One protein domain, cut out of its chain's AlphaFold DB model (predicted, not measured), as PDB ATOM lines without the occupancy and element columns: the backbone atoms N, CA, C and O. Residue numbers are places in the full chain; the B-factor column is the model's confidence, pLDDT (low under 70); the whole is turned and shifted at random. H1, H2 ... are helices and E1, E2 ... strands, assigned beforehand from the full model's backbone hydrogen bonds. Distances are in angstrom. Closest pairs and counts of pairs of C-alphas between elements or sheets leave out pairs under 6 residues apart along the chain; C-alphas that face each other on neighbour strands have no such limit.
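Overview. This is residues 3 to 53 and 67 to 172 of the 604 residues of a protein of Wickerhamomyces ciferrii (strain ATCC 14091 / BCRC 22168 / CBS 111 / JCM 3599 / NBRC 0793 / NRRL Y-1031 F-60-10) (UniProt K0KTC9). With little regular structure, this is a strongly twisted sheet of five strands among long loops, with H1 and H3 on one face and H4 away from it near the end. The printed part, 157 residues with under half in named elements, is mixed: E1 H1 H2 E2 E3 E4 H3 E5 H4. It is compact, radius of gyration of the C-alphas 15.8 A, spanning 49 by 37 by 29 A.

Arrangement. The antiparallel sheet runs E1, residues 8 to 11, E2, 43 to 46, E3, 75 to 81, E4, 122 to 127, E5, 143 to 145. Within hydrogen-bond range are N 10 and O 44, 3.1 A; N 45 and O 77, 2.9 A; N 78 and O 124, 2.8 A, in the hairpin E3 and E4; N 125 and O 143, 2.8 A. H1, residues 12 to 16, H2, 26 to 29, and H3, 135 to 141, are on the sheet; H4, 161 to 165, is not. H3's closest C-alpha to E4 is Ile 141, 6.5 A from that of Val 126. Every O i to N i+4 pair is within range in H1, H3 and H4; H2 is too short for one.

Along the chain. E1 begins at C-alpha 8 (231.771, 179.570, 178.479); H4 ends at C-alpha 165 (219.118, 169.783, 185.081). E3 is 18.6 A long.

Size, cuts and confidence. Residues 54 to 66 are not printed, a gap of 27.4 A. The link E3 to E4 is long. Residues 157 to 172 are among those under pLDDT 70.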
ATOM      1  N   CYS A   3     228.282 181.186 182.046       88.62
ATOM      2  CA  CYS A   3     228.076 179.820 181.551       88.62
ATOM      3  C   CYS A   3     226.740 179.698 180.801       88.62
ATOM      4  O   CYS A   3     225.697 180.086 181.323       88.62
ATOM      5  N   GLY A   4     226.762 179.146 179.588       88.12
ATOM      6  CA  GLY A   4     225.563 178.681 178.884       88.12
ATOM      7  C   GLY A   4     225.222 177.227 179.225       88.12
ATOM      8  O   GLY A   4     225.649 176.704 180.254       88.12
ATOM      9  N   GLN A   5     224.490 176.554 178.333       84.88
ATOM     10  CA  GLN A   5     224.314 175.098 178.383       84.88
ATOM     11  C   GLN A   5     225.546 174.379 177.803       84.88
ATOM     12  O   GLN A   5     225.942 173.349 178.338       84.88
ATOM     13  N   HIS A   6     226.159 174.936 176.752       87.56
ATOM     14  CA  HIS A   6     227.327 174.377 176.060       87.56
ATOM     15  C   HIS A   6     228.474 175.390 175.886       87.56
ATOM     16  O   HIS A   6     229.499 175.048 175.311       87.56
ATOM     17  N   ILE A   7     228.338 176.642 176.341       90.25
ATOM     18  CA  ILE A   7     229.348 177.702 176.128       90.25
ATOM     19  C   ILE A   7     229.902 178.280 177.437       90.25
ATOM     20  O   ILE A   7     229.217 178.310 178.460       90.25
ATOM     21  N   LYS A   8     231.134 178.799 177.394       91.12
ATOM     22  CA  LYS A   8     231.771 179.570 178.479       91.12
ATOM     23  C   LYS A   8     232.100 180.978 177.973       91.12
ATOM     24  O   LYS A   8     232.549 181.133 176.841       91.12
ATOM     25  N   VAL A   9     231.872 182.005 178.790       92.12
ATOM     26  CA  VAL A   9     231.985 183.425 178.410       92.12
ATOM     27  C   VAL A   9     232.710 184.220 179.505       92.12
ATOM     28  O   VAL A   9     232.524 183.968 180.700       92.12
ATOM     29  N   ALA A  10     233.534 185.199 179.117       91.44
ATOM     30  CA  ALA A  10     234.141 186.166 180.040       91.44
ATOM     31  C   ALA A  10     234.424 187.520 179.369       91.44
ATOM     32  O   ALA A  10     234.419 187.640 178.148       91.44
ATOM     33  N   CYS A  11     234.707 188.551 180.171       90.25
ATOM     34  CA  CYS A  11     235.099 189.860 179.647       90.25
ATOM     35  C   CYS A  11     236.464 189.826 178.945       90.25
ATOM     36  O   CYS A  11     237.349 189.073 179.350       90.25
ATOM     37  N   GLN A  12     236.695 190.671 177.942       88.31
ATOM     38  CA  GLN A  12     237.969 190.683 177.213       88.31
ATOM     39  C   GLN A  12     239.172 191.071 178.091       88.31
ATOM     40  O   GLN A  12     240.246 190.495 177.913       88.31
ATOM     41  N   ILE A  13     239.007 191.938 179.101       88.25
ATOM     42  CA  ILE A  13     240.039 192.131 180.143       88.25
ATOM     43  C   ILE A  13     240.290 190.832 180.933       88.25
ATOM     44  O   ILE A  13     241.427 190.501 181.252       88.25
ATOM     45  N   CYS A  14     239.242 190.063 181.214       89.25
ATOM     46  CA  CYS A  14     239.289 188.824 181.982       89.25
ATOM     47  C   CYS A  14     239.997 187.701 181.206       89.25
ATOM     48  O   CYS A  14     240.725 186.914 181.806       89.25
ATOM     49  N   VAL A  15     239.817 187.655 179.880       88.25
ATOM     50  CA  VAL A  15     240.546 186.767 178.958       88.25
ATOM     51  C   VAL A  15     242.021 187.172 178.870       88.25
ATOM     52  O   VAL A  15     242.893 186.327 179.049       88.25
ATOM     53  N   ARG A  16     242.320 188.465 178.668       86.12
ATOM     54  CA  ARG A  16     243.706 188.976 178.571       86.12
ATOM     55  C   ARG A  16     244.494 188.836 179.870       86.12
ATOM     56  O   ARG A  16     245.680 188.553 179.815       86.12
ATOM     57  N   GLY A  17     243.841 189.029 181.014       88.38
ATOM     58  CA  GLY A  17     244.430 188.906 182.347       88.38
ATOM     59  C   GLY A  17     244.321 187.511 182.965       88.38
ATOM     60  O   GLY A  17     244.470 187.405 184.177       88.38
ATOM     61  N   HIS A  18     243.995 186.473 182.179       86.75
ATOM     62  CA  HIS A  18     243.929 185.063 182.604       86.75
ATOM     63  C   HIS A  18     242.997 184.787 183.815       86.75
ATOM     64  O   HIS A  18     243.128 183.798 184.528       86.75
ATOM     65  N   ARG A  19     241.984 185.640 184.031       87.50
ATOM     66  CA  ARG A  19     241.031 185.604 185.166       87.50
ATOM     67  C   ARG A  19     239.633 185.112 184.760       87.50
ATOM     68  O   ARG A  19     238.633 185.450 185.394       87.50
ATOM     69  N   THR A  20     239.540 184.308 183.701       87.44
ATOM     70  CA  THR A  20     238.275 183.813 183.118       87.44
ATOM     71  C   THR A  20     237.443 182.983 184.100       87.44
ATOM     72  O   THR A  20     236.259 183.286 184.275       87.44
ATOM     73  N   LYS A  21     238.064 182.026 184.819       83.69
ATOM     74  CA  LYS A  21     237.434 181.221 185.892       83.69
ATOM     75  C   LYS A  21     236.656 182.136 186.872       83.69
ATOM     76  O   LYS A  21     235.484 181.898 187.169       83.69
ATOM     77  N   LYS A  22     237.263 183.263 187.282       83.56
ATOM     78  CA  LYS A  22     236.750 184.223 188.285       83.56
ATOM     79  C   LYS A  22     235.857 185.355 187.700       83.56
ATOM     80  O   LYS A  22     235.370 186.185 188.457       83.56
ATOM     81  N   CYS A  23     235.582 185.398 186.387       85.75
ATOM     82  CA  CYS A  23     234.767 186.459 185.757       85.75
ATOM     83  C   CYS A  23     233.250 186.295 185.988       85.75
ATOM     84  O   CYS A  23     232.706 185.226 185.721       85.75
ATOM     85  N   ASN A  24     232.551 187.362 186.386       80.19
ATOM     86  CA  ASN A  24     231.083 187.426 186.504       80.19
ATOM     87  C   ASN A  24     230.478 188.728 185.924       80.19
ATOM     88  O   ASN A  24     229.359 189.101 186.260       80.19
ATOM     89  N   HIS A  25     231.220 189.438 185.070       81.12
ATOM     90  CA  HIS A  25     230.910 190.804 184.625       81.12
ATOM     91  C   HIS A  25     229.815 190.881 183.533       81.12
ATOM     92  O   HIS A  25     230.050 191.455 182.472       81.12
ATOM     93  N   LEU A  26     228.629 190.301 183.753       78.00
ATOM     94  CA  LEU A  26     227.533 190.364 182.771       78.00
ATOM     95  C   LEU A  26     226.915 191.770 182.638       78.00
ATOM     96  O   LEU A  26     226.314 192.050 181.606       78.00
ATOM     97  N   SER A  27     227.176 192.689 183.579       72.19
ATOM     98  CA  SER A  27     226.866 194.126 183.433       72.19
ATOM     99  C   SER A  27     227.363 194.722 182.108       72.19
ATOM    100  O   SER A  27     226.787 195.662 181.582       72.19
ATOM    101  N   ILE A  28     228.394 194.120 181.503       75.12
ATOM    102  CA  ILE A  28     228.923 194.478 180.180       75.12
ATOM    103  C   ILE A  28     227.866 194.408 179.061       75.12
ATOM    104  O   ILE A  28     227.967 195.190 178.124       75.12
ATOM    105  N   VAL A  29     226.867 193.515 179.130       70.88
ATOM    106  CA  VAL A  29     225.803 193.392 178.101       70.88
ATOM    107  C   VAL A  29     224.503 194.119 178.441       70.88
ATOM    108  O   VAL A  29     223.573 194.085 177.635       70.88
ATOM    109  N   ASN A  30     224.429 194.802 179.584       73.69
ATOM    110  CA  ASN A  30     223.297 195.648 179.939       73.69
ATOM    111  C   ASN A  30     223.757 197.109 180.039       73.69
ATOM    112  O   ASN A  30     224.354 197.506 181.031       73.69
ATOM    113  N   LEU A  31     223.478 197.910 179.008       67.31
ATOM    114  CA  LEU A  31     223.905 199.317 178.951       67.31
ATOM    115  C   LEU A  31     223.261 200.188 180.047       67.31
ATOM    116  O   LEU A  31     223.817 201.227 180.389       67.31
ATOM    117  N   ASP A  32     222.121 199.751 180.592       69.06
ATOM    118  CA  ASP A  32     221.382 200.433 181.660       69.06
ATOM    119  C   ASP A  32     221.853 200.016 183.076       69.06
ATOM    120  O   ASP A  32     221.309 200.473 184.082       69.06
ATOM    121  N   ASP A  33     222.851 199.130 183.180       68.44
ATOM    122  CA  ASP A  33     223.458 198.707 184.446       68.44
ATOM    123  C   ASP A  33     224.435 199.786 184.960       68.44
ATOM    124  O   ASP A  33     225.364 200.155 184.237       68.44
ATOM    125  N   PRO A  34     224.321 200.283 186.208       63.59
ATOM    126  CA  PRO A  34     225.269 201.262 186.757       63.59
ATOM    127  C   PRO A  34     226.705 200.715 186.909       63.59
ATOM    128  O   PRO A  34     227.649 201.486 187.078       63.59
ATOM    129  N   GLY A  35     226.892 199.394 186.836       63.41
ATOM    130  CA  GLY A  35     228.178 198.710 186.715       63.41
ATOM    131  C   GLY A  35     228.702 198.582 185.275       63.41
ATOM    132  O   GLY A  35     229.732 197.923 185.069       63.41
ATOM    133  N   TYR A  36     228.027 199.164 184.276       64.88
ATOM    134  CA  TYR A  36     228.532 199.320 182.913       64.88
ATOM    135  C   TYR A  36     229.388 200.587 182.793       64.88
ATOM    136  O   TYR A  36     228.898 201.710 182.871       64.88
ATOM    137  N   ASN A  37     230.690 200.413 182.558       64.81
ATOM    138  CA  ASN A  37     231.626 201.522 182.344       64.81
ATOM    139  C   ASN A  37     232.425 201.418 181.032       64.81
ATOM    140  O   ASN A  37     233.397 202.149 180.854       64.81
ATOM    141  N   GLY A  38     232.074 200.477 180.145       66.12
ATOM    142  CA  GLY A  38     232.780 200.160 178.891       66.12
ATOM    143  C   GLY A  38     234.187 199.556 179.056       66.12
ATOM    144  O   GLY A  38     234.551 198.629 178.342       66.12
ATOM    145  N   TYR A  39     234.961 200.008 180.049       73.62
ATOM    146  CA  TYR A  39     236.386 199.721 180.252       73.62
ATOM    147  C   TYR A  39     236.758 198.228 180.224       73.62
ATOM    148  O   TYR A  39     237.860 197.863 179.827       73.62
ATOM    149  N   ARG A  40     235.843 197.338 180.628       72.25
ATOM    150  CA  ARG A  40     236.070 195.882 180.664       72.25
ATOM    151  C   ARG A  40     236.079 195.201 179.280       72.25
ATOM    152  O   ARG A  40     236.399 194.007 179.211       72.25
ATOM    153  N   GLY A  41     235.796 195.946 178.208       83.31
ATOM    154  CA  GLY A  41     235.676 195.450 176.836       83.31
ATOM    155  C   GLY A  41     234.416 194.605 176.641       83.31
ATOM    156  O   GLY A  41     233.536 194.574 177.499       83.31
ATOM    157  N   CYS A  42     234.327 193.886 175.521       90.44
ATOM    158  CA  CYS A  42     233.186 193.008 175.247       90.44
ATOM    159  C   CYS A  42     233.201 191.711 176.079       90.44
ATOM    160  O   CYS A  42     234.220 191.335 176.665       90.44
ATOM    161  N   LEU A  43     232.074 190.986 176.081       92.44
ATOM    162  CA  LEU A  43     232.012 189.589 176.518       92.44
ATOM    163  C   LEU A  43     232.337 188.652 175.351       92.44
ATOM    164  O   LEU A  43     231.632 188.640 174.347       92.44
ATOM    165  N   GLU A  44     233.392 187.860 175.500       92.75
ATOM    166  CA  GLU A  44     233.923 186.946 174.487       92.75
ATOM    167  C   GLU A  44     233.631 185.491 174.888       92.75
ATOM    168  O   GLU A  44     233.813 185.109 176.051       92.75
ATOM    169  N   VAL A  45     233.153 184.683 173.937       92.75
ATOM    170  CA  VAL A  45     232.992 183.233 174.113       92.75
ATOM    171  C   VAL A  45     234.377 182.587 174.078       92.75
ATOM    172  O   VAL A  45     235.167 182.837 173.171       92.75
ATOM    173  N   ILE A  46     234.681 181.762 175.074       90.31
ATOM    174  CA  ILE A  46     235.989 181.127 175.270       90.31
ATOM    175  C   ILE A  46     235.941 179.710 174.696       90.31
ATOM    176  O   ILE A  46     234.966 178.991 174.922       90.31
ATOM    177  N   SER A  47     236.995 179.277 173.998       86.94
ATOM    178  CA  SER A  47     237.089 177.883 173.545       86.94
ATOM    179  C   SER A  47     237.200 176.913 174.736       86.94
ATOM    180  O   SER A  47     237.785 177.253 175.770       86.94
ATOM    181  N   ARG A  48     236.683 175.682 174.598       81.06
ATOM    182  CA  ARG A  48     236.869 174.585 175.567       81.06
ATOM    183  C   ARG A  48     238.356 174.361 175.850       81.06
ATOM    184  O   ARG A  48     238.709 174.168 177.006       81.06
ATOM    185  N   LYS A  49     239.212 174.445 174.825       74.44
ATOM    186  CA  LYS A  49     240.677 174.284 174.917       74.44
ATOM    187  C   LYS A  49     241.398 175.574 175.357       74.44
ATOM    188  O   LYS A  49     242.545 175.810 174.986       74.44
ATOM    189  N   GLY A  50     240.711 176.447 176.099       69.19
ATOM    190  CA  GLY A  50     241.250 177.704 176.612       69.19
ATOM    191  C   GLY A  50     241.641 178.699 175.514       69.19
ATOM    192  O   GLY A  50     240.970 178.825 174.486       69.19
ATOM    193  N   ARG A  51     242.733 179.432 175.747       62.16
ATOM    194  CA  ARG A  51     243.375 180.310 174.760       62.16
ATOM    195  C   ARG A  51     244.515 179.526 174.111       62.16
ATOM    196  O   ARG A  51     245.512 179.272 174.776       62.16
ATOM    197  N   ARG A  52     244.381 179.167 172.826       59.72
ATOM    198  CA  ARG A  52     245.452 178.492 172.065       59.72
ATOM    199  C   ARG A  52     246.754 179.294 172.186       59.72
ATOM    200  O   ARG A  52     246.764 180.491 171.896       59.72
ATOM    201  N   SER A  53     247.819 178.636 172.647       50.62
ATOM    202  CA  SER A  53     249.103 179.254 173.022       50.62
ATOM    203  C   SER A  53     249.806 179.938 171.849       50.62
ATOM    204  O   SER A  53     250.445 180.972 172.021       50.62
ATOM    205  N   GLN A  67     231.457 179.398 151.020       48.81
ATOM    206  CA  GLN A  67     231.102 178.961 152.377       48.81
ATOM    207  C   GLN A  67     231.929 179.713 153.416       48.81
ATOM    208  O   GLN A  67     233.105 179.432 153.627       48.81
ATOM    209  N   VAL A  68     231.282 180.641 154.128       56.53
ATOM    210  CA  VAL A  68     231.884 181.405 155.233       56.53
ATOM    211  C   VAL A  68     231.992 180.513 156.478       56.53
ATOM    212  O   VAL A  68     231.275 180.679 157.465       56.53
ATOM    213  N   LYS A  69     232.867 179.507 156.394       65.19
ATOM    214  CA  LYS A  69     233.128 178.516 157.435       65.19
ATOM    215  C   LYS A  69     233.755 179.205 158.646       65.19
ATOM    216  O   LYS A  69     234.890 179.669 158.592       65.19
ATOM    217  N   LEU A  70     232.978 179.268 159.722       72.88
ATOM    218  CA  LEU A  70     233.318 179.941 160.973       72.88
ATOM    219  C   LEU A  70     234.608 179.344 161.548       72.88
ATOM    220  O   LEU A  70     234.688 178.130 161.750       72.88
ATOM    221  N   ASN A  71     235.627 180.178 161.768       74.75
ATOM    222  CA  ASN A  71     236.984 179.701 162.012       74.75
ATOM    223  C   ASN A  71     237.507 180.142 163.396       74.75
ATOM    224  O   ASN A  71     237.767 181.327 163.591       74.75
ATOM    225  N   PRO A  72     237.768 179.210 164.337       73.44
ATOM    226  CA  PRO A  72     238.228 179.521 165.699       73.44
ATOM    227  C   PRO A  72     239.620 180.176 165.783       73.44
ATOM    228  O   PRO A  72     240.017 180.618 166.858       73.44
ATOM    229  N   ASN A  73     240.380 180.216 164.685       76.12
ATOM    230  CA  ASN A  73     241.678 180.888 164.595       76.12
ATOM    231  C   ASN A  73     241.552 182.323 164.037       76.12
ATOM    232  O   ASN A  73     242.408 183.161 164.319       76.12
ATOM    233  N   ASN A  74     240.487 182.611 163.274       81.12
ATOM    234  CA  ASN A  74     240.297 183.876 162.547       81.12
ATOM    235  C   ASN A  74     239.101 184.705 163.050       81.12
ATOM    236  O   ASN A  74     239.036 185.898 162.749       81.12
ATOM    237  N   ASP A  75     238.199 184.116 163.839       87.94
ATOM    238  CA  ASP A  75     236.978 184.730 164.360       87.94
ATOM    239  C   ASP A  75     236.898 184.679 165.900       87.94
ATOM    240  O   ASP A  75     237.009 183.617 166.514       87.94
ATOM    241  N   LYS A  76     236.573 185.824 166.508       90.56
ATOM    242  CA  LYS A  76     236.024 185.941 167.866       90.56
ATOM    243  C   LYS A  76     234.503 185.877 167.826       90.56
ATOM    244  O   LYS A  76     233.869 186.373 166.894       90.56
ATOM    245  N   PHE A  77     233.920 185.393 168.917       93.50
ATOM    246  CA  PHE A  77     232.475 185.360 169.120       93.50
ATOM    247  C   PHE A  77     232.115 186.193 170.348       93.50
ATOM    248  O   PHE A  77     232.635 185.965 171.438       93.50
ATOM    249  N   ILE A  78     231.257 187.192 170.155       94.25
ATOM    250  CA  ILE A  78     230.929 188.225 171.137       94.25
ATOM    251  C   ILE A  78     229.468 188.093 171.555       94.25
ATOM    252  O   ILE A  78     228.576 188.168 170.712       94.25
ATOM    253  N   LEU A  79     229.218 187.934 172.853       93.94
ATOM    254  CA  LEU A  79     227.878 187.977 173.436       93.94
ATOM    255  C   LEU A  79     227.429 189.445 173.535       93.94
ATOM    256  O   LEU A  79     228.106 190.245 174.179       93.94
ATOM    257  N   ILE A  80     226.305 189.796 172.900       92.00
ATOM    258  CA  ILE A  80     225.788 191.183 172.842       92.00
ATOM    259  C   ILE A  80     224.425 191.387 173.513       92.00
ATOM    260  O   ILE A  80     224.022 192.524 173.733       92.00
ATOM    261  N   GLU A  81     223.709 190.304 173.808       90.12
ATOM    262  CA  GLU A  81     222.447 190.297 174.551       90.12
ATOM    263  C   GLU A  81     222.308 188.920 175.200       90.12
ATOM    264  O   GLU A  81     222.504 187.903 174.530       90.12
ATOM    265  N   ALA A  82     221.978 188.874 176.488       88.06
ATOM    266  CA  ALA A  82     221.849 187.635 177.244       88.06
ATOM    267  C   ALA A  82     220.544 187.620 178.039       88.06
ATOM    268  O   ALA A  82     220.100 188.655 178.533       88.06
ATOM    269  N   LYS A  83     219.958 186.434 178.217       83.56
ATOM    270  CA  LYS A  83     218.869 186.225 179.180       83.56
ATOM    271  C   LYS A  83     219.354 185.327 180.305       83.56
ATOM    272  O   LYS A  83     219.992 184.310 180.056       83.56
ATOM    273  N   PHE A  84     219.043 185.690 181.541       83.31
ATOM    274  CA  PHE A  84     219.332 184.869 182.715       83.31
ATOM    275  C   PHE A  84     218.474 183.606 182.742       83.31
ATOM    276  O   PHE A  84     217.300 183.654 182.380       83.31
ATOM    277  N   VAL A  85     219.012 182.508 183.281       82.31
ATOM    278  CA  VAL A  85     218.204 181.344 183.672       82.31
ATOM    279  C   VAL A  85     217.663 181.572 185.096       82.31
ATOM    280  O   VAL A  85     218.422 181.421 186.059       82.31
ATOM    281  N   PRO A  86     216.369 181.910 185.308       70.75
ATOM    282  CA  PRO A  86     215.919 182.498 186.582       70.75
ATOM    283  C   PRO A  86     215.921 181.547 187.790       70.75
ATOM    284  O   PRO A  86     215.678 181.986 188.908       70.75
ATOM    285  N   LYS A  87     216.154 180.247 187.562       71.94
ATOM    286  CA  LYS A  87     216.246 179.197 188.593       71.94
ATOM    287  C   LYS A  87     217.682 178.834 188.987       71.94
ATOM    288  O   LYS A  87     217.859 178.100 189.954       71.94
ATOM    289  N   LEU A  88     218.676 179.278 188.214       74.50
ATOM    290  CA  LEU A  88     220.093 178.945 188.421       74.50
ATOM    291  C   LEU A  88     220.893 180.124 188.976       74.50
ATOM    292  O   LEU A  88     221.917 179.928 189.623       74.50
ATOM    293  N   ASN A  89     220.402 181.341 188.754       79.44
ATOM    294  CA  ASN A  89     220.958 182.552 189.330       79.44
ATOM    295  C   ASN A  89     220.173 182.874 190.601       79.44
ATOM    296  O   ASN A  89     218.990 183.208 190.539       79.44
ATOM    297  N   GLU A  90     220.812 182.718 191.759       75.38
ATOM    298  CA  GLU A  90     220.164 182.973 193.044       75.38
ATOM    299  C   GLU A  90     219.778 184.452 193.182       75.38
ATOM    300  O   GLU A  90     220.593 185.342 192.925       75.38
ATOM    301  N   TRP A  91     218.561 184.723 193.651       78.62
ATOM    302  CA  TRP A  91     218.121 186.071 194.014       78.62
ATOM    303  C   TRP A  91     218.628 186.461 195.408       78.62
ATOM    304  O   TRP A  91     218.774 185.616 196.303       78.62
ATOM    305  N   CYS A  92     218.906 187.748 195.607       80.25
ATOM    306  CA  CYS A  92     219.208 188.267 196.933       80.25
ATOM    307  C   CYS A  92     217.925 188.277 197.781       80.25
ATOM    308  O   CYS A  92     216.923 188.828 197.339       80.25
ATOM    309  N   PRO A  93     217.907 187.711 199.003       80.56
ATOM    310  CA  PRO A  93     216.702 187.747 199.839       80.56
ATOM    311  C   PRO A  93     216.377 189.161 200.351       80.56
ATOM    312  O   PRO A  93     215.246 189.419 200.745       80.56
ATOM    313  N   ASN A  94     217.367 190.065 200.338       84.56
ATOM    314  CA  ASN A  94     217.288 191.409 200.918       84.56
ATOM    315  C   ASN A  94     217.535 192.530 199.882       84.56
ATOM    316  O   ASN A  94     217.770 193.671 200.269       84.56
ATOM    317  N   SER A  95     217.530 192.230 198.578       79.94
ATOM    318  CA  SER A  95     217.573 193.246 197.516       79.94
ATOM    319  C   SER A  95     216.795 192.773 196.286       79.94
ATOM    320  O   SER A  95     216.410 191.611 196.199       79.94
ATOM    321  N   GLN A  96     216.565 193.670 195.327       74.38
ATOM    322  CA  GLN A  96     215.877 193.351 194.070       74.38
ATOM    323  C   GLN A  96     216.826 192.797 192.986       74.38
ATOM    324  O   GLN A  96     216.419 192.666 191.836       74.38
ATOM    325  N   ASN A  97     218.068 192.451 193.345       71.12
ATOM    326  CA  ASN A  97     219.106 192.004 192.414       71.12
ATOM    327  C   ASN A  97     219.427 190.511 192.617       71.12
ATOM    328  O   ASN A  97     219.092 189.902 193.641       71.12
ATOM    329  N   PHE A  98     220.168 189.920 191.679       74.62
ATOM    330  CA  PHE A  98     220.775 188.604 191.889       74.62
ATOM    331  C   PHE A  98     221.896 188.661 192.943       74.62
ATOM    332  O   PHE A  98     222.506 189.703 193.185       74.62
ATOM    333  N   ARG A  99     222.238 187.525 193.564       75.56
ATOM    334  CA  ARG A  99     223.265 187.464 194.626       75.56
ATOM    335  C   ARG A  99     224.671 187.874 194.182       75.56
ATOM    336  O   ARG A  99     225.464 188.257 195.033       75.56
ATOM    337  N   TYR A 100     225.000 187.813 192.890       74.56
ATOM    338  CA  TYR A 100     226.303 188.283 192.394       74.56
ATOM    339  C   TYR A 100     226.389 189.824 192.337       74.56
ATOM    340  O   TYR A 100     227.447 190.390 192.614       74.56
ATOM    341  N   GLU A 101     225.269 190.498 192.078       70.88
ATOM    342  CA  GLU A 101     225.092 191.960 192.160       70.88
ATOM    343  C   GLU A 101     224.774 192.450 193.578       70.88
ATOM    344  O   GLU A 101     224.775 193.649 193.833       70.88
ATOM    345  N   CYS A 102     224.470 191.554 194.520       75.06
ATOM    346  CA  CYS A 102     224.067 191.959 195.860       75.06
ATOM    347  C   CYS A 102     225.286 192.242 196.750       75.06
ATOM    348  O   CYS A 102     225.913 191.323 197.274       75.06
ATOM    349  N   ASP A 103     225.599 193.523 196.950       75.25
ATOM    350  CA  ASP A 103     226.666 193.980 197.858       75.25
ATOM    351  C   ASP A 103     226.257 193.982 199.346       75.25
ATOM    352  O   ASP A 103     227.076 194.239 200.228       75.25
ATOM    353  N   TYR A 104     225.001 193.641 199.656       78.69
ATOM    354  CA  TYR A 104     224.530 193.517 201.035       78.69
ATOM    355  C   TYR A 104     225.255 192.386 201.798       78.69
ATOM    356  O   TYR A 104     225.485 191.310 201.237       78.69
ATOM    357  N   PRO A 105     225.501 192.535 203.120       80.56
ATOM    358  CA  PRO A 105     226.185 191.527 203.942       80.56
ATOM    359  C   PRO A 105     225.565 190.118 203.956       80.56
ATOM    360  O   PRO A 105     226.241 189.163 204.336       80.56
ATOM    361  N   CYS A 106     224.306 189.957 203.535       78.81
ATOM    362  CA  CYS A 106     223.669 188.649 203.364       78.81
ATOM    363  C   CYS A 106     224.222 187.838 202.175       78.81
ATOM    364  O   CYS A 106     224.028 186.626 202.136       78.81
ATOM    365  N   CYS A 107     224.932 188.475 201.237       77.94
ATOM    366  CA  CYS A 107     225.520 187.849 200.048       77.94
ATOM    367  C   CYS A 107     227.058 187.859 200.050       77.94
ATOM    368  O   CYS A 107     227.681 187.772 198.996       77.94
ATOM    369  N   LYS A 108     227.688 187.872 201.241       73.69
ATOM    370  CA  LYS A 108     229.152 187.731 201.422       73.69
ATOM    371  C   LYS A 108     229.772 186.587 200.603       73.69
ATOM    372  O   LYS A 108     230.899 186.714 200.136       73.69
ATOM    373  N   LYS A 109     229.044 185.482 200.404       70.19
ATOM    374  CA  LYS A 109     229.398 184.423 199.445       70.19
ATOM    375  C   LYS A 109     228.660 184.654 198.121       70.19
ATOM    376  O   LYS A 109     227.628 184.037 197.873       70.19
ATOM    377  N   LYS A 110     229.189 185.547 197.278       68.44
ATOM    378  CA  LYS A 110     228.703 185.735 195.901       68.44
ATOM    379  C   LYS A 110     228.935 184.447 195.085       68.44
ATOM    380  O   LYS A 110     229.985 183.821 195.256       68.44
ATOM    381  N   PRO A 111     228.001 184.023 194.212       70.12
ATOM    382  CA  PRO A 111     228.179 182.808 193.421       70.12
ATOM    383  C   PRO A 111     229.347 182.962 192.432       70.12
ATOM    384  O   PRO A 111     229.531 184.017 191.823       70.12
ATOM    385  N   LYS A 112     230.145 181.895 192.277       72.12
ATOM    386  CA  LYS A 112     231.321 181.865 191.383       72.12
ATOM    387  C   LYS A 112     230.944 181.826 189.894       72.12
ATOM    388  O   LYS A 112     231.769 182.173 189.046       72.12
ATOM    389  N   GLU A 113     229.724 181.400 189.573       80.25
ATOM    390  CA  GLU A 113     229.218 181.246 188.207       80.25
ATOM    391  C   GLU A 113     227.871 181.941 187.999       80.25
ATOM    392  O   GLU A 113     227.151 182.226 188.957       80.25
ATOM    393  N   LEU A 114     227.566 182.226 186.733       84.19
ATOM    394  CA  LEU A 114     226.385 182.958 186.293       84.19
ATOM    395  C   LEU A 114     225.825 182.331 185.013       84.19
ATOM    396  O   LEU A 114     226.535 182.250 184.011       84.19
ATOM    397  N   TYR A 115     224.563 181.905 185.035       86.69
ATOM    398  CA  TYR A 115     223.980 181.061 183.992       86.69
ATOM    399  C   TYR A 115     223.076 181.836 183.030       86.69
ATOM    400  O   TYR A 115     222.092 182.465 183.441       86.69
ATOM    401  N   ILE A 116     223.386 181.747 181.737       89.25
ATOM    402  CA  ILE A 116     222.640 182.384 180.648       89.25
ATOM    403  C   ILE A 116     221.899 181.352 179.793       89.25
ATOM    404  O   ILE A 116     222.394 180.261 179.512       89.25
ATOM    405  N   ASP A 117     220.703 181.716 179.343       89.06
ATOM    406  CA  ASP A 117     219.963 180.990 178.319       89.06
ATOM    407  C   ASP A 117     220.570 181.308 176.948       89.06
ATOM    408  O   ASP A 117     220.165 182.245 176.252       89.06
ATOM    409  N   GLU A 118     221.572 180.522 176.560       89.25
ATOM    410  CA  GLU A 118     222.252 180.619 175.264       89.25
ATOM    411  C   GLU A 118     221.291 180.562 174.063       89.25
ATOM    412  O   GLU A 118     221.581 181.156 173.026       89.25
ATOM    413  N   LYS A 119     220.127 179.907 174.200       88.50
ATOM    414  CA  LYS A 119     219.165 179.696 173.105       88.50
ATOM    415  C   LYS A 119     218.403 180.971 172.767       88.50
ATOM    416  O   LYS A 119     217.943 181.128 171.640       88.50
ATOM    417  N   ASN A 120     218.281 181.867 173.745       89.56
ATOM    418  CA  ASN A 120     217.674 183.188 173.618       89.56
ATOM    419  C   ASN A 120     218.696 184.339 173.725       89.56
ATOM    420  O   ASN A 120     218.288 185.500 173.784       89.56
ATOM    421  N   SER A 121     219.994 184.026 173.765       91.06
ATOM    422  CA  SER A 121     221.092 185.000 173.759       91.06
ATOM    423  C   SER A 121     221.554 185.294 172.325       91.06
ATOM    424  O   SER A 121     221.370 184.471 171.428       91.06
ATOM    425  N   LYS A 122     222.147 186.470 172.090       92.69
ATOM    426  CA  LYS A 122     222.579 186.923 170.755       92.69
ATOM    427  C   LYS A 122     224.092 187.070 170.688       92.69
ATOM    428  O   LYS A 122     224.701 187.694 171.561       92.69
ATOM    429  N   PHE A 123     224.671 186.549 169.609       94.56
ATOM    430  CA  PHE A 123     226.109 186.525 169.379       94.56
ATOM    431  C   PHE A 123     226.461 187.224 168.065       94.56
ATOM    432  O   PHE A 123     225.725 187.133 167.081       94.56
ATOM    433  N   LEU A 124     227.603 187.908 168.046       95.19
ATOM    434  CA  LEU A 124     228.232 188.434 166.838       95.19
ATOM    435  C   LEU A 124     229.567 187.737 166.610       95.19
ATOM    436  O   LEU A 124     230.372 187.609 167.530       95.19
ATOM    437  N   ARG A 125     229.837 187.361 165.366       93.50
ATOM    438  CA  ARG A 125     231.173 187.011 164.898       93.50
ATOM    439  C   ARG A 125     231.920 188.274 164.489       93.50
ATOM    440  O   ARG A 125     231.393 189.059 163.702       93.50
ATOM    441  N   VAL A 126     233.141 188.450 164.982       92.19
ATOM    442  CA  VAL A 126     234.049 189.554 164.625       92.19
ATOM    443  C   VAL A 126     235.446 188.993 164.325       92.19
ATOM    444  O   VAL A 126     235.797 187.958 164.889       92.19
ATOM    445  N   PRO A 127     236.286 189.641 163.501       88.69
ATOM    446  CA  PRO A 127     237.630 189.130 163.231       88.69
ATOM    447  C   PRO A 127     238.516 189.046 164.489       88.69
ATOM    448  O   PRO A 127     238.501 189.935 165.344       88.69
ATOM    449  N   GLN A 128     239.342 188.000 164.588       85.38
ATOM    450  CA  GLN A 128     240.200 187.699 165.747       85.38
ATOM    451  C   GLN A 128     241.148 188.854 166.109       85.38
ATOM    452  O   GLN A 128     241.411 189.100 167.289       85.38
ATOM    453  N   TYR A 129     241.639 189.597 165.115       82.56
ATOM    454  CA  TYR A 129     242.543 190.738 165.305       82.56
ATOM    455  C   TYR A 129     241.846 192.005 165.833       82.56
ATOM    456  O   TYR A 129     242.523 192.942 166.253       82.56
ATOM    457  N   CYS A 130     240.511 192.061 165.861       84.62
ATOM    458  CA  CYS A 130     239.797 193.231 166.360       84.62
ATOM    459  C   CYS A 130     239.941 193.382 167.885       84.62
ATOM    460  O   CYS A 130     239.693 192.455 168.669       84.62
ATOM    461  N   ASN A 131     240.320 194.592 168.303       82.94
ATOM    462  CA  ASN A 131     240.260 195.058 169.684       82.94
ATOM    463  C   ASN A 131     238.953 195.844 169.858       82.94
ATOM    464  O   ASN A 131     238.780 196.873 169.210       82.94
ATOM    465  N   LEU A 132     238.034 195.343 170.684       86.75
ATOM    466  CA  LEU A 132     236.716 195.942 170.890       86.75
ATOM    467  C   LEU A 132     236.655 196.643 172.244       86.75
ATOM    468  O   LEU A 132     236.894 196.018 173.277       86.75
ATOM    469  N   ASN A 133     236.298 197.927 172.229       82.50
ATOM    470  CA  ASN A 133     236.186 198.730 173.444       82.50
ATOM    471  C   ASN A 133     234.750 198.738 173.991       82.50
ATOM    472  O   ASN A 133     234.572 198.780 175.203       82.50
ATOM    473  N   SER A 134     233.730 198.640 173.129       84.94
ATOM    474  CA  SER A 134     232.333 198.477 173.550       84.94
ATOM    475  C   SER A 134     231.538 197.544 172.629       84.94
ATOM    476  O   SER A 134     231.977 197.171 171.537       84.94
ATOM    477  N   ILE A 135     230.334 197.179 173.070       87.06
ATOM    478  CA  ILE A 135     229.394 196.364 172.291       87.06
ATOM    479  C   ILE A 135     228.931 197.093 171.018       87.06
ATOM    480  O   ILE A 135     228.583 196.458 170.027       87.06
ATOM    481  N   GLU A 136     228.963 198.421 170.996       88.50
ATOM    482  CA  GLU A 136     228.587 199.244 169.846       88.50
ATOM    483  C   GLU A 136     229.635 199.103 168.743       88.50
ATOM    484  O   GLU A 136     229.273 199.037 167.573       88.50
ATOM    485  N   ASP A 137     230.916 198.972 169.097       88.12
ATOM    486  CA  ASP A 137     231.966 198.613 168.138       88.12
ATOM    487  C   ASP A 137     231.770 197.190 167.606       88.12
ATOM    488  O   ASP A 137     231.879 196.970 166.399       88.12
ATOM    489  N   ALA A 138     231.389 196.241 168.470       90.31
ATOM    490  CA  ALA A 138     231.051 194.884 168.042       90.31
ATOM    491  C   ALA A 138     229.878 194.890 167.043       90.31
ATOM    492  O   ALA A 138     229.968 194.263 165.992       90.31
ATOM    493  N   LYS A 139     228.813 195.655 167.324       91.62
ATOM    494  CA  LYS A 139     227.626 195.821 166.464       91.62
ATOM    495  C   LYS A 139     227.929 196.508 165.122       91.62
ATOM    496  O   LYS A 139     227.196 196.268 164.170       91.62
ATOM    497  N   LYS A 140     228.980 197.336 165.019       92.06
ATOM    498  CA  LYS A 140     229.392 197.992 163.755       92.06
ATOM    499  C   LYS A 140     230.068 197.033 162.772       92.06
ATOM    500  O   LYS A 140     229.888 197.193 161.570       92.06
ATOM    501  N   ILE A 141     230.872 196.088 163.271       90.62
ATOM    502  CA  ILE A 141     231.710 195.206 162.431       90.62
ATOM    503  C   ILE A 141     231.258 193.740 162.427       90.62
ATOM    504  O   ILE A 141     231.751 192.943 161.632       90.62
ATOM    505  N   GLY A 142     230.382 193.361 163.357       92.44
ATOM    506  CA  GLY A 142     230.056 191.974 163.643       92.44
ATOM    507  C   GLY A 142     228.909 191.417 162.812       92.44
ATOM    508  O   GLY A 142     227.860 192.040 162.664       92.44
ATOM    509  N   THR A 143     229.087 190.192 162.323       94.06
ATOM    510  CA  THR A 143     228.022 189.428 161.662       94.06
ATOM    511  C   THR A 143     227.232 188.647 162.718       94.06
ATOM    512  O   THR A 143     227.857 187.898 163.469       94.06
ATOM    513  N   PRO A 144     225.895 188.773 162.812       94.69
ATOM    514  CA  PRO A 144     225.098 187.950 163.720       94.69
ATOM    515  C   PRO A 144     225.265 186.454 163.445       94.69
ATOM    516  O   PRO A 144     225.234 186.038 162.288       94.69
ATOM    517  N   VAL A 145     225.415 185.658 164.504       93.31
ATOM    518  CA  VAL A 145     225.499 184.190 164.441       93.31
ATOM    519  C   VAL A 145     224.675 183.542 165.552       93.31
ATOM    520  O   VAL A 145     224.493 184.106 166.636       93.31
ATOM    521  N   SER A 146     224.174 182.341 165.290       90.88
ATOM    522  CA  SER A 146     223.516 181.495 166.285       90.88
ATOM    523  C   SER A 146     224.537 180.815 167.194       90.88
ATOM    524  O   SER A 146     225.618 180.430 166.751       90.88
ATOM    525  N   TYR A 147     224.166 180.537 168.448       88.25
ATOM    526  CA  TYR A 147     224.995 179.706 169.332       88.25
ATOM    527  C   TYR A 147     225.251 178.301 168.737       88.25
ATOM    528  O   TYR A 147     226.282 177.694 169.006       88.25
ATOM    529  N   LYS A 148     224.334 177.803 167.890       88.38
ATOM    530  CA  LYS A 148     224.447 176.513 167.179       88.38
ATOM    531  C   LYS A 148     225.454 176.515 166.029       88.38
ATOM    532  O   LYS A 148     225.795 175.450 165.529       88.38
ATOM    533  N   GLU A 149     225.849 177.695 165.566       88.62
ATOM    534  CA  GLU A 149     226.794 177.870 164.461       88.62
ATOM    535  C   GLU A 149     228.233 178.008 164.978       88.62
ATOM    536  O   GLU A 149     229.177 177.823 164.215       88.62
ATOM    537  N   LEU A 150     228.418 178.292 166.275       87.12
ATOM    538  CA  LEU A 150     229.736 178.387 166.906       87.12
ATOM    539  C   LEU A 150     230.578 177.129 166.607       87.12
ATOM    540  O   LEU A 150     230.066 176.015 166.752       87.12
ATOM    541  N   PRO A 151     231.865 177.274 166.227       86.81
ATOM    542  CA  PRO A 151     232.742 176.129 166.004       86.81
ATOM    543  C   PRO A 151     232.768 175.200 167.220       86.81
ATOM    544  O   PRO A 151     232.731 175.666 168.358       86.81
ATOM    545  N   THR A 152     232.895 173.891 166.994       84.12
ATOM    546  CA  THR A 152     232.873 172.875 168.065       84.12
ATOM    547  C   THR A 152     233.934 173.098 169.146       84.12
ATOM    548  O   THR A 152     233.701 172.750 170.296       84.12
ATOM    549  N   ASP A 153     235.043 173.772 168.825       83.44
ATOM    550  CA  ASP A 153     236.033 174.246 169.799       83.44
ATOM    551  C   ASP A 153     235.448 175.153 170.905       83.44
ATOM    552  O   ASP A 153     236.021 175.213 171.989       83.44
ATOM    553  N   PHE A 154     234.328 175.849 170.674       85.38
ATOM    554  CA  PHE A 154     233.613 176.668 171.670       85.38
ATOM    555  C   PHE A 154     232.432 175.939 172.330       85.38
ATOM    556  O   PHE A 154     231.912 176.419 173.338       85.38
ATOM    557  N   LEU A 155     232.016 174.789 171.787       85.06
ATOM    558  CA  LEU A 155     230.908 173.982 172.292       85.06
ATOM    559  C   LEU A 155     231.441 172.915 173.255       85.06
ATOM    560  O   LEU A 155     231.890 171.837 172.875       85.06
ATOM    561  N   ASN A 156     231.402 173.248 174.537       75.31
ATOM    562  CA  ASN A 156     231.820 172.395 175.632       75.31
ATOM    563  C   ASN A 156     230.646 171.516 176.104       75.31
ATOM    564  O   ASN A 156     229.848 171.924 176.946       75.31
ATOM    565  N   ASN A 157     230.575 170.293 175.572       65.75
ATOM    566  CA  ASN A 157     229.600 169.268 175.972       65.75
ATOM    567  C   ASN A 157     229.749 168.825 177.444       65.75
ATOM    568  O   ASN A 157     228.823 168.254 178.016       65.75
ATOM    569  N   ASP A 158     230.902 169.107 178.053       58.09
ATOM    570  CA  ASP A 158     231.274 168.761 179.426       58.09
ATOM    571  C   ASP A 158     230.956 169.900 180.414       58.09
ATOM    572  O   ASP A 158     231.124 169.744 181.626       58.09
ATOM    573  N   VAL A 159     230.414 171.035 179.935       55.06
ATOM    574  CA  VAL A 159     229.598 171.925 180.773       55.06
ATOM    575  C   VAL A 159     228.388 171.104 181.185       55.06
ATOM    576  O   VAL A 159     227.395 171.003 180.468       55.06
ATOM    577  N   ASN A 160     228.503 170.454 182.344       50.66
ATOM    578  CA  ASN A 160     227.558 169.446 182.797       50.66
ATOM    579  C   ASN A 160     226.290 170.097 183.370       50.66
ATOM    580  O   ASN A 160     225.915 169.939 184.538       50.66
ATOM    581  N   TYR A 161     225.587 170.797 182.484       52.38
ATOM    582  CA  TYR A 161     224.242 171.310 182.653       52.38
ATOM    583  C   TYR A 161     223.241 170.164 182.891       52.38
ATOM    584  O   TYR A 161     222.123 170.421 183.313       52.38
ATOM    585  N   HIS A 162     223.627 168.890 182.717       41.94
ATOM    586  CA  HIS A 162     222.860 167.736 183.194       41.94
ATOM    587  C   HIS A 162     222.964 167.503 184.714       41.94
ATOM    588  O   HIS A 162     221.959 167.124 185.311       41.94
ATOM    589  N   SER A 163     224.084 167.801 185.385       50.22
ATOM    590  CA  SER A 163     224.119 167.899 186.864       50.22
ATOM    591  C   SER A 163     223.138 168.960 187.361       50.22
ATOM    592  O   SER A 163     222.443 168.765 188.354       50.22
ATOM    593  N   ILE A 164     223.049 170.070 186.627       50.56
ATOM    594  CA  ILE A 164     222.188 171.206 186.954       50.56
ATOM    595  C   ILE A 164     220.718 170.908 186.598       50.56
ATOM    596  O   ILE A 164     219.818 171.172 187.391       50.56
ATOM    597  N   ALA A 165     220.450 170.251 185.468       44.06
ATOM    598  CA  ALA A 165     219.118 169.783 185.081       44.06
ATOM    599  C   ALA A 165     218.624 168.598 185.931       44.06
ATOM    600  O   ALA A 165     217.429 168.324 185.944       44.06
ATOM    601  N   LYS A 166     219.488 167.924 186.703       49.19
ATOM    602  CA  LYS A 166     219.051 167.014 187.777       49.19
ATOM    603  C   LYS A 166     218.462 167.761 188.983       49.19
ATOM    604  O   LYS A 166     217.626 167.185 189.670       49.19
ATOM    605  N   LEU A 167     218.829 169.028 189.214       47.25
ATOM    606  CA  LEU A 167     218.184 169.879 190.231       47.25
ATOM    607  C   LEU A 167     216.770 170.299 189.796       47.25
ATOM    608  O   LEU A 167     215.880 170.442 190.632       47.25
ATOM    609  N   TYR A 168     216.552 170.456 188.486       47.12
ATOM    610  CA  TYR A 168     215.251 170.769 187.892       47.12
ATOM    611  C   TYR A 168     215.042 170.006 186.574       47.12
ATOM    612  O   TYR A 168     215.242 170.594 185.507       47.12
ATOM    613  N   PRO A 169     214.603 168.730 186.607       43.94
ATOM    614  CA  PRO A 169     214.132 168.072 185.396       43.94
ATOM    615  C   PRO A 169     212.945 168.868 184.857       43.94
ATOM    616  O   PRO A 169     212.037 169.227 185.619       43.94
ATOM    617  N   ASP A 170     212.953 169.186 183.560       43.00
ATOM    618  CA  ASP A 170     211.871 169.979 182.992       43.00
ATOM    619  C   ASP A 170     210.574 169.164 183.036       43.00
ATOM    620  O   ASP A 170     210.447 168.096 182.431       43.00
ATOM    621  N   LYS A 171     209.598 169.659 183.802       48.53
ATOM    622  CA  LYS A 171     208.319 168.972 183.982       48.53
ATOM    623  C   LYS A 171     207.516 168.916 182.682       48.53
ATOM    624  O   LYS A 171     206.680 168.027 182.556       48.53
ATOM    625  N   SER A 172     207.787 169.795 181.713       49.34
ATOM    626  CA  SER A 172     207.184 169.712 180.380       49.34
ATOM    627  C   SER A 172     207.737 168.532 179.568       49.34
ATOM    628  O   SER A 172     206.954 167.823 178.937       49.34
TER     629      SER A 172